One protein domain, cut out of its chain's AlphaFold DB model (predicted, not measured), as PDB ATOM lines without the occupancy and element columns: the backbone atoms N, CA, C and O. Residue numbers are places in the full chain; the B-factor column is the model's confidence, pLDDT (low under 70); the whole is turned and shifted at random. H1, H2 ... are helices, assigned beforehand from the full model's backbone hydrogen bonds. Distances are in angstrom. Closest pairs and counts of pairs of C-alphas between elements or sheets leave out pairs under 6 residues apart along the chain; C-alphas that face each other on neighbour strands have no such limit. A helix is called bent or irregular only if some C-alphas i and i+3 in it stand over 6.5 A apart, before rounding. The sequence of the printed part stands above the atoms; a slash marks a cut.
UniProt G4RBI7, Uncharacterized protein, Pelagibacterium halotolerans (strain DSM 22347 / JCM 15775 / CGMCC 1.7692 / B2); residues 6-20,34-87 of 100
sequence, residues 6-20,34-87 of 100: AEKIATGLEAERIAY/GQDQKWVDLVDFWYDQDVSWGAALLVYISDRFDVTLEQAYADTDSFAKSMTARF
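AT A GLANCE: This is residues 6 to 20 and 34 to 87 of the 100 residues of an uncharacterized protein of Pelagibacterium halotolerans (strain DSM 22347 / JCM 15775 / CGMCC 1.7692 / B2) (UniProt G4RBI7). The longest helix, H4, kinked partway along, packs with its first part on H3, the helix in the middle, and its later residues reach toward H2. H1 packs on another side of H3, away from H2, and H2 packs on the first turns of H3. The printed part has 69 residues with four named helices, H1, H2, H3 and H4 along the chain, and no named strand; its class is all helix. It is compact, with a radius of gyration of the C-alphas of 11.5 A, and spans 34 by 23 by 17 A.

HOW THE PARTS SIT: Begin with H4, residues 69 to 87, which has a kink of 63 degrees near residue 76. It is irregular, with C-alphas 75 and 78 7.7 A apart, and its line is a rough one. Look next at H3, residues 53 to 65, the hub, which touches three helices. H4 touches H3 at Leu 58 and Ala 72, their closest C-alphas, 5.5 A apart; the two form a helical hairpin at a steep tilt of 39 degrees, opposite ways. H2, residues 38 to 48, touches H3, and of H3 residues 53 to 57 alone touch H2; the closest C-alphas, of Trp 46 and Trp 53, are 5.1 A apart. H2 and H3 form a helical hairpin at a steep tilt of 45 degrees, opposite ways. H1, residues 6 to 17, touches H3 with residues 11 to 15 alone, at a shallow tilt of 34 degrees, only just short of steep, opposite ways; the closest C-alphas, of Thr 11 and Val 59, are 6.0 A apart. The helix packing is mostly crossed, but only just, with 1 of these 3 touching pairs at a shallow tilt. H2 and H4 are close but not clearly touching, about perpendicular at 74 degrees, with the C-alphas of Val 40 and Met 83, the closest, 7.8 A apart. H1 and H4 are close but not clearly touching, with the C-alphas of Thr 11 and Leu 69, the closest, 6.7 A apart. H1 and H2 are apart. In H1, H2 and H3 every O i to N i+4 pair is within hydrogen-bond range; in H4 13 of 15 are.

IN THESE COORDINATES: Find C-alpha 69 at (-18.848, 17.934, 43.958); from there H4 runs 23.0 A to C-alpha 87 at (-0.766, 4.080, 47.434). H3 runs 17.8 A from Trp 53 to Phe 65, and H2 14.9 A from Lys 38 to Asp 48. Find C-alpha 6 at (-23.751, 28.254, 44.346), where H1 begins and runs 16.3 A to Arg 17.

THE WHOLE: The C-alphas of Ala 6 and Arg 86, the two farthest apart, are 34.3 A apart. Residues 21 to 33 are not printed, and C-alphas 20 and 34 across this cut are 21.9 A apart. The link from H1 to H2 runs across the cut; those from H2 to H3 and from H3 to H4 are tight. The mean pLDDT of the printed part is 95.1, and no printed residue is under 70.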
ATOM      1  N   ALA A   6     -24.192  28.653  43.012       96.00
ATOM      2  CA  ALA A   6     -23.751  28.254  44.346       96.00
ATOM      3  C   ALA A   6     -22.843  27.016  44.301       96.00
ATOM      4  O   ALA A   6     -21.823  26.977  44.982       96.00
ATOM      5  N   GLU A   7     -23.169  26.041  43.450       95.31
ATOM      6  CA  GLU A   7     -22.346  24.840  43.262       95.31
ATOM      7  C   GLU A   7     -21.003  25.173  42.605       95.31
ATOM      8  O   GLU A   7     -19.980  24.639  43.015       95.31
ATOM      9  N   LYS A   8     -20.974  26.109  41.648       95.50
ATOM     10  CA  LYS A   8     -19.715  26.585  41.046       95.50
ATOM     11  C   LYS A   8     -18.831  27.312  42.060       95.50
ATOM     12  O   LYS A   8     -17.622  27.105  42.074       95.50
ATOM     13  N   ILE A   9     -19.431  28.133  42.927       96.44
ATOM     14  CA  ILE A   9     -18.714  28.782  44.034       96.44
ATOM     15  C   ILE A   9     -18.162  27.729  44.996       96.44
ATOM     16  O   ILE A   9     -17.012  27.842  45.402       96.44
ATOM     17  N   ALA A  10     -18.937  26.694  45.333       94.88
ATOM     18  CA  ALA A  10     -18.470  25.616  46.202       94.88
ATOM     19  C   ALA A  10     -17.254  24.881  45.610       94.88
ATOM     20  O   ALA A  10     -16.278  24.674  46.326       94.88
ATOM     21  N   THR A  11     -17.266  24.565  44.310       96.25
ATOM     22  CA  THR A  11     -16.094  23.995  43.620       96.25
ATOM     23  C   THR A  11     -14.888  24.935  43.675       96.25
ATOM     24  O   THR A  11     -13.791  24.488  43.989       96.25
ATOM     25  N   GLY A  12     -15.085  26.239  43.444       96.69
ATOM     26  CA  GLY A  12     -14.010  27.233  43.536       96.69
ATOM     27  C   GLY A  12     -13.416  27.362  44.943       96.69
ATOM     28  O   GLY A  12     -12.199  27.377  45.095       96.69
ATOM     29  N   LEU A  13     -14.256  27.384  45.981       97.62
ATOM     30  CA  LEU A  13     -13.808  27.424  47.378       97.62
ATOM     31  C   LEU A  13     -13.023  26.167  47.760       97.62
ATOM     32  O   LEU A  13     -12.029  26.256  48.477       97.62
ATOM     33  N   GLU A  14     -13.452  25.002  47.276       97.31
ATOM     34  CA  GLU A  14     -12.727  23.752  47.488       97.31
ATOM     35  C   GLU A  14     -11.372  23.766  46.771       97.31
ATOM     36  O   GLU A  14     -10.361  23.401  47.371       97.31
ATOM     37  N   ALA A  15     -11.328  24.263  45.532       97.31
ATOM     38  CA  ALA A  15     -10.094  24.433  44.774       97.31
ATOM     39  C   ALA A  15      -9.101  25.365  45.495       97.31
ATOM     40  O   ALA A  15      -7.921  25.039  45.607       97.31
ATOM     41  N   GLU A  16      -9.572  26.489  46.045       97.12
ATOM     42  CA  GLU A  16      -8.748  27.392  46.860       97.12
ATOM     43  C   GLU A  16      -8.245  26.709  48.138       97.12
ATOM     44  O   GLU A  16      -7.061  26.800  48.468       97.12
ATOM     45  N   ARG A  17      -9.123  25.983  48.843       97.19
ATOM     46  CA  ARG A  17      -8.808  25.298  50.106       97.19
ATOM     47  C   ARG A  17      -7.668  24.293  49.958       97.19
ATOM     48  O   ARG A  17      -6.866  24.158  50.881       97.19
ATOM     49  N   ILE A  18      -7.616  23.578  48.836       96.38
ATOM     50  CA  ILE A  18      -6.595  22.553  48.573       96.38
ATOM     51  C   ILE A  18      -5.397  23.082  47.782       96.38
ATOM     52  O   ILE A  18      -4.551  22.283  47.396       96.38
ATOM     53  N   ALA A  19      -5.341  24.394  47.518       96.69
ATOM     54  CA  ALA A  19      -4.362  25.000  46.619       96.69
ATOM     55  C   ALA A  19      -4.282  24.253  45.271       96.69
ATOM     56  O   ALA A  19      -3.203  23.888  44.811       96.69
ATOM     57  N   TYR A  20      -5.446  23.988  44.668       97.31
ATOM     58  CA  TYR A  20      -5.590  23.162  43.473       97.31
ATOM     59  C   TYR A  20      -4.645  23.596  42.350       97.31
ATOM     60  O   TYR A  20      -4.594  24.768  41.965       97.31
ATOM     61  N   GLY A  34     -11.200   4.729  35.332       80.31
ATOM     62  CA  GLY A  34     -10.665   3.383  35.581       80.31
ATOM     63  C   GLY A  34     -10.394   2.529  34.334       80.31
ATOM     64  O   GLY A  34      -9.849   1.437  34.472       80.31
ATOM     65  N   GLN A  35     -10.743   2.999  33.132       89.44
ATOM     66  CA  GLN A  35     -10.378   2.344  31.865       89.44
ATOM     67  C   GLN A  35      -9.232   3.058  31.146       89.44
ATOM     68  O   GLN A  35      -8.471   2.422  30.422       89.44
ATOM     69  N   ASP A  36      -9.117   4.370  31.344       94.69
ATOM     70  CA  ASP A  36      -8.051   5.193  30.783       94.69
ATOM     71  C   ASP A  36      -6.940   5.437  31.817       94.69
ATOM     72  O   ASP A  36      -7.199   5.889  32.935       94.69
ATOM     73  N   GLN A  37      -5.700   5.133  31.421       95.25
ATOM     74  CA  GLN A  37      -4.494   5.297  32.233       95.25
ATOM     75  C   GLN A  37      -4.270   6.755  32.650       95.25
ATOM     76  O   GLN A  37      -3.788   6.995  33.753       95.25
ATOM     77  N   LYS A  38      -4.709   7.733  31.852       96.75
ATOM     78  CA  LYS A  38      -4.552   9.153  32.191       96.75
ATOM     79  C   LYS A  38      -5.259   9.549  33.490       96.75
ATOM     80  O   LYS A  38      -4.828  10.479  34.160       96.75
ATOM     81  N   TRP A  39      -6.304   8.825  33.904       96.69
ATOM     82  CA  TRP A  39      -6.919   9.034  35.221       96.69
ATOM     83  C   TRP A  39      -5.975   8.703  36.372       96.69
ATOM     84  O   TRP A  39      -5.981   9.386  37.393       96.69
ATOM     85  N   VAL A  40      -5.175   7.650  36.213       96.50
ATOM     86  CA  VAL A  40      -4.143   7.264  37.179       96.50
ATOM     87  C   VAL A  40      -3.016   8.295  37.146       96.50
ATOM     88  O   VAL A  40      -2.601   8.762  38.202       96.50
ATOM     89  N   ASP A  41      -2.603   8.720  35.950       96.94
ATOM     90  CA  ASP A  41      -1.531   9.706  35.768       96.94
ATOM     91  C   ASP A  41      -1.896  11.083  36.362       96.94
ATOM     92  O   ASP A  41      -1.040  11.766  36.919       96.94
ATOM     93  N   LEU A  42      -3.171  11.485  36.303       96.75
ATOM     94  CA  LEU A  42      -3.676  12.684  36.982       96.75
ATOM     95  C   LEU A  42      -3.529  12.595  38.503       96.75
ATOM     96  O   LEU A  42      -3.099  13.550  39.149       96.75
ATOM     97  N   VAL A  43      -3.897  11.449  39.081       96.75
ATOM     98  CA  VAL A  43      -3.774  11.235  40.524       96.75
ATOM     99  C   VAL A  43      -2.307  11.259  40.948       96.75
ATOM    100  O   VAL A  43      -1.991  11.906  41.944       96.75
ATOM    101  N   ASP A  44      -1.421  10.633  40.172       96.50
ATOM    102  CA  ASP A  44       0.025  10.667  40.411       96.50
ATOM    103  C   ASP A  44       0.576  12.089  40.322       96.50
ATOM    104  O   ASP A  44       1.306  12.518  41.209       96.50
ATOM    105  N   PHE A  45       0.150  12.863  39.320       97.50
ATOM    106  CA  PHE A  45       0.522  14.269  39.200       97.50
ATOM    107  C   PHE A  45       0.173  15.062  40.466       97.50
ATOM    108  O   PHE A  45       1.034  15.749  41.006       97.50
ATOM    109  N   TRP A  46      -1.060  14.971  40.971       97.44
ATOM    110  CA  TRP A  46      -1.436  15.716  42.179       97.44
ATOM    111  C   TRP A  46      -0.749  15.198  43.440       97.44
ATOM    112  O   TRP A  46      -0.402  16.009  44.299       97.44
ATOM    113  N   TYR A  47      -0.533  13.886  43.541       95.06
ATOM    114  CA  TYR A  47       0.226  13.292  44.641       95.06
ATOM    115  C   TYR A  47       1.666  13.830  44.666       95.06
ATOM    116  O   TYR A  47       2.122  14.308  45.701       95.06
ATOM    117  N   ASP A  48       2.342  13.872  43.515       95.81
ATOM    118  CA  ASP A  48       3.705  14.406  43.375       95.81
ATOM    119  C   ASP A  48       3.797  15.915  43.663       95.81
ATOM    120  O   ASP A  48       4.861  16.420  44.030       95.81
ATOM    121  N   GLN A  49       2.699  16.654  43.488       95.25
ATOM    122  CA  GLN A  49       2.614  18.076  43.833       95.25
ATOM    123  C   GLN A  49       2.263  18.339  45.310       95.25
ATOM    124  O   GLN A  49       2.078  19.499  45.675       95.25
ATOM    125  N   ASP A  50       2.158  17.303  46.152       93.38
ATOM    126  CA  ASP A  50       1.719  17.408  47.556       93.38
ATOM    127  C   ASP A  50       0.334  18.076  47.700       93.38
ATOM    128  O   ASP A  50       0.028  18.797  48.652       93.38
ATOM    129  N   VAL A  51      -0.534  17.849  46.709       93.44
ATOM    130  CA  VAL A  51      -1.932  18.282  46.723       93.44
ATOM    131  C   VAL A  51      -2.792  17.106  47.168       93.44
ATOM    132  O   VAL A  51      -2.522  15.949  46.848       93.44
ATOM    133  N   SER A  52      -3.890  17.385  47.874       95.56
ATOM    134  CA  SER A  52      -4.894  16.363  48.181       95.56
ATOM    135  C   SER A  52      -5.511  15.816  46.886       95.56
ATOM    136  O   SER A  52      -6.492  16.362  46.381       95.56
ATOM    137  N   TRP A  53      -4.941  14.735  46.348       96.12
ATOM    138  CA  TRP A  53      -5.316  14.177  45.045       96.12
ATOM    139  C   TRP A  53      -6.799  13.807  44.971       96.12
ATOM    140  O   TRP A  53      -7.432  14.008  43.939       96.12
ATOM    141  N   GLY A  54      -7.376  13.320  46.077       96.31
ATOM    142  CA  GLY A  54      -8.790  12.961  46.148       96.31
ATOM    143  C   GLY A  54      -9.679  14.181  45.930       96.31
ATOM    144  O   GLY A  54     -10.558  14.156  45.078       96.31
ATOM    145  N   ALA A  55      -9.406  15.280  46.633       97.19
ATOM    146  CA  ALA A  55     -10.146  16.526  46.456       97.19
ATOM    147  C   ALA A  55      -9.871  17.174  45.087       97.19
ATOM    148  O   ALA A  55     -10.793  17.679  44.449       97.19
ATOM    149  N   ALA A  56      -8.628  17.109  44.599       97.81
ATOM    150  CA  ALA A  56      -8.257  17.625  43.284       97.81
ATOM    151  C   ALA A  56      -8.999  16.901  42.150       97.81
ATOM    152  O   ALA A  56      -9.500  17.554  41.235       97.81
ATOM    153  N   LEU A  57      -9.165  15.578  42.254       97.12
ATOM    154  CA  LEU A  57      -9.955  14.783  41.317       97.12
ATOM    155  C   LEU A  57     -11.430  15.222  41.294       97.12
ATOM    156  O   LEU A  57     -12.015  15.347  40.217       97.12
ATOM    157  N   LEU A  58     -12.025  15.500  42.461       97.50
ATOM    158  CA  LEU A  58     -13.408  15.986  42.550       97.50
ATOM    159  C   LEU A  58     -13.575  17.360  41.901       97.50
ATOM    160  O   LEU A  58     -14.525  17.563  41.145       97.50
ATOM    161  N   VAL A  59     -12.648  18.286  42.166       97.94
ATOM    162  CA  VAL A  59     -12.624  19.615  41.537       97.94
ATOM    163  C   VAL A  59     -12.505  19.477  40.019       97.94
ATOM    164  O   VAL A  59     -13.327  20.034  39.290       97.94
ATOM    165  N   TYR A  60     -11.549  18.671  39.547       96.88
ATOM    166  CA  TYR A  60     -11.327  18.423  38.125       96.88
ATOM    167  C   TYR A  60     -12.590  17.907  37.429       96.88
ATOM    168  O   TYR A  60     -13.008  18.466  36.417       96.88
ATOM    169  N   ILE A  61     -13.243  16.882  37.983       95.62
ATOM    170  CA  ILE A  61     -14.456  16.295  37.396       95.62
ATOM    171  C   ILE A  61     -15.628  17.270  37.456       95.62
ATOM    172  O   ILE A  61     -16.349  17.430  36.469       95.62
ATOM    173  N   SER A  62     -15.799  17.946  38.595       96.62
ATOM    174  CA  SER A  62     -16.859  18.932  38.780       96.62
ATOM    175  C   SER A  62     -16.789  20.025  37.717       96.62
ATOM    176  O   SER A  62     -17.805  20.351  37.099       96.62
ATOM    177  N   ASP A  63     -15.590  20.537  37.439       94.62
ATOM    178  CA  ASP A  63     -15.393  21.568  36.426       94.62
ATOM    179  C   ASP A  63     -15.419  21.036  34.996       94.62
ATOM    180  O   ASP A  63     -16.072  21.637  34.138       94.62
ATOM    181  N   ARG A  64     -14.785  19.892  34.729       92.69
ATOM    182  CA  ARG A  64     -14.666  19.337  33.374       92.69
ATOM    183  C   ARG A  64     -15.987  18.828  32.805       92.69
ATOM    184  O   ARG A  64     -16.193  18.920  31.590       92.69
ATOM    185  N   PHE A  65     -16.853  18.275  33.652       92.81
ATOM    186  CA  PHE A  65     -18.128  17.672  33.246       92.81
ATOM    187  C   PHE A  65     -19.352  18.479  33.698       92.81
ATOM    188  O   PHE A  65     -20.480  18.070  33.437       92.81
ATOM    189  N   ASP A  66     -19.133  19.633  34.334       94.75
ATOM    190  CA  ASP A  66     -20.171  20.509  34.890       94.75
ATOM    191  C   ASP A  66     -21.156  19.768  35.815       94.75
ATOM    192  O   ASP A  66     -22.376  19.911  35.707       94.75
ATOM    193  N   VAL A  67     -20.609  18.975  36.743       95.81
ATOM    194  CA  VAL A  67     -21.354  18.215  37.764       95.81
ATOM    195  C   VAL A  67     -21.026  18.715  39.168       95.81
ATOM    196  O   VAL A  67     -19.963  19.289  39.393       95.81
ATOM    197  N   THR A  68     -21.918  18.527  40.139       96.62
ATOM    198  CA  THR A  68     -21.664  18.940  41.533       96.62
ATOM    199  C   THR A  68     -20.501  18.151  42.149       96.62
ATOM    200  O   THR A  68     -20.196  17.048  41.698       96.62
ATOM    201  N   LEU A  69     -19.867  18.682  43.202       95.94
ATOM    202  CA  LEU A  69     -18.848  17.934  43.958       95.94
ATOM    203  C   LEU A  69     -19.410  16.628  44.545       95.94
ATOM    204  O   LEU A  69     -18.715  15.621  44.574       95.94
ATOM    205  N   GLU A  70     -20.676  16.631  44.972       95.88
ATOM    206  CA  GLU A  70     -21.367  15.437  45.472       95.88
ATOM    207  C   GLU A  70     -21.530  14.373  44.379       95.88
ATOM    208  O   GLU A  70     -21.241  13.200  44.609       95.88
ATOM    209  N   GLN A  71     -21.928  14.780  43.170       96.06
ATOM    210  CA  GLN A  71     -22.025  13.869  42.033       96.06
ATOM    211  C   GLN A  71     -20.640  13.352  41.623       96.06
ATOM    212  O   GLN A  71     -20.475  12.152  41.434       96.06
ATOM    213  N   ALA A  72     -19.631  14.229  41.559       95.19
ATOM    214  CA  ALA A  72     -18.251  13.827  41.290       95.19
ATOM    215  C   ALA A  72     -17.751  12.803  42.322       95.19
ATOM    216  O   ALA A  72     -17.091  11.833  41.956       95.19
ATOM    217  N   TYR A  73     -18.099  12.978  43.599       95.12
ATOM    218  CA  TYR A  73     -17.765  12.028  44.658       95.12
ATOM    219  C   TYR A  73     -18.444  10.675  44.433       95.12
ATOM    220  O   TYR A  73     -17.773   9.643  44.440       95.12
ATOM    221  N   ALA A  74     -19.751  10.676  44.165       95.12
ATOM    222  CA  ALA A  74     -20.498   9.453  43.889       95.12
ATOM    223  C   ALA A  74     -19.942   8.688  42.673       95.12
ATOM    224  O   ALA A  74     -19.810   7.465  42.723       95.12
ATOM    225  N   ASP A  75     -19.563   9.406  41.613       91.25
ATOM    226  CA  ASP A  75     -19.054   8.813  40.373       91.25
ATOM    227  C   ASP A  75     -17.612   8.294  40.501       91.25
ATOM    228  O   ASP A  75     -17.199   7.419  39.736       91.25
ATOM    229  N   THR A  76     -16.836   8.797  41.469       93.62
ATOM    230  CA  THR A  76     -15.412   8.450  41.631       93.62
ATOM    231  C   THR A  76     -15.096   7.531  42.797       93.62
ATOM    232  O   THR A  76     -13.994   6.992  42.826       93.62
ATOM    233  N   ASP A  77     -16.030   7.286  43.715       92.94
ATOM    234  CA  ASP A  77     -15.804   6.521  44.951       92.94
ATOM    235  C   ASP A  77     -15.064   5.187  44.728       92.94
ATOM    236  O   ASP A  77     -14.076   4.888  45.401       92.94
ATOM    237  N   SER A  78     -15.483   4.400  43.732       92.50
ATOM    238  CA  SER A  78     -14.849   3.106  43.436       92.50
ATOM    239  C   SER A  78     -13.416   3.246  42.911       92.50
ATOM    240  O   SER A  78     -12.555   2.431  43.243       92.50
ATOM    241  N   PHE A  79     -13.148   4.284  42.117       94.56
ATOM    242  CA  PHE A  79     -11.808   4.592  41.620       94.56
ATOM    243  C   PHE A  79     -10.922   5.170  42.731       94.56
ATOM    244  O   PHE A  79      -9.787   4.743  42.898       94.56
ATOM    245  N   ALA A  80     -11.440   6.076  43.561       94.06
ATOM    246  CA  ALA A  80     -10.697   6.622  44.691       94.06
ATOM    247  C   ALA A  80     -10.241   5.507  45.647       94.06
ATOM    248  O   ALA A  80      -9.072   5.455  46.020       94.06
ATOM    249  N   LYS A  81     -11.122   4.546  45.955       93.38
ATOM    250  CA  LYS A  81     -10.779   3.362  46.760       93.38
ATOM    251  C   LYS A  81      -9.672   2.512  46.135       93.38
ATOM    252  O   LYS A  81      -8.798   2.034  46.856       93.38
ATOM    253  N   SER A  82      -9.686   2.310  44.812       93.06
ATOM    254  CA  SER A  82      -8.624   1.547  44.145       93.06
ATOM    255  C   SER A  82      -7.281   2.282  44.175       93.06
ATOM    256  O   SER A  82      -6.246   1.633  44.337       93.06
ATOM    257  N   MET A  83      -7.295   3.615  44.088       95.19
ATOM    258  CA  MET A  83      -6.102   4.459  44.167       95.19
ATOM    259  C   MET A  83      -5.523   4.530  45.580       95.19
ATOM    260  O   MET A  83      -4.317   4.363  45.732       95.19
ATOM    261  N   THR A  84      -6.356   4.658  46.618       92.94
ATOM    262  CA  THR A  84      -5.909   4.528  48.016       92.94
ATOM    263  C   THR A  84      -5.219   3.184  48.234       92.94
ATOM    264  O   THR A  84      -4.067   3.151  48.645       92.94
ATOM    265  N   ALA A  85      -5.848   2.078  47.821       91.12
ATOM    266  CA  ALA A  85      -5.244   0.754  47.948       91.12
ATOM    267  C   ALA A  85      -3.951   0.585  47.124       91.12
ATOM    268  O   ALA A  85      -3.134  -0.283  47.431       91.12
ATOM    269  N   ARG A  86      -3.766   1.357  46.045       92.12
ATOM    270  CA  ARG A  86      -2.505   1.400  45.294       92.12
ATOM    271  C   ARG A  86      -1.425   2.135  46.086       92.12
ATOM    272  O   ARG A  86      -0.323   1.601  46.173       92.12
ATOM    273  N   PHE A  87      -1.726   3.306  46.643       90.69
ATOM    274  CA  PHE A  87      -0.766   4.080  47.434       90.69
ATOM    275  C   PHE A  87      -0.381   3.376  48.733       90.69
ATOM    276  O   PHE A  87       0.808   3.285  49.019       90.69
TER     277      PHE A  87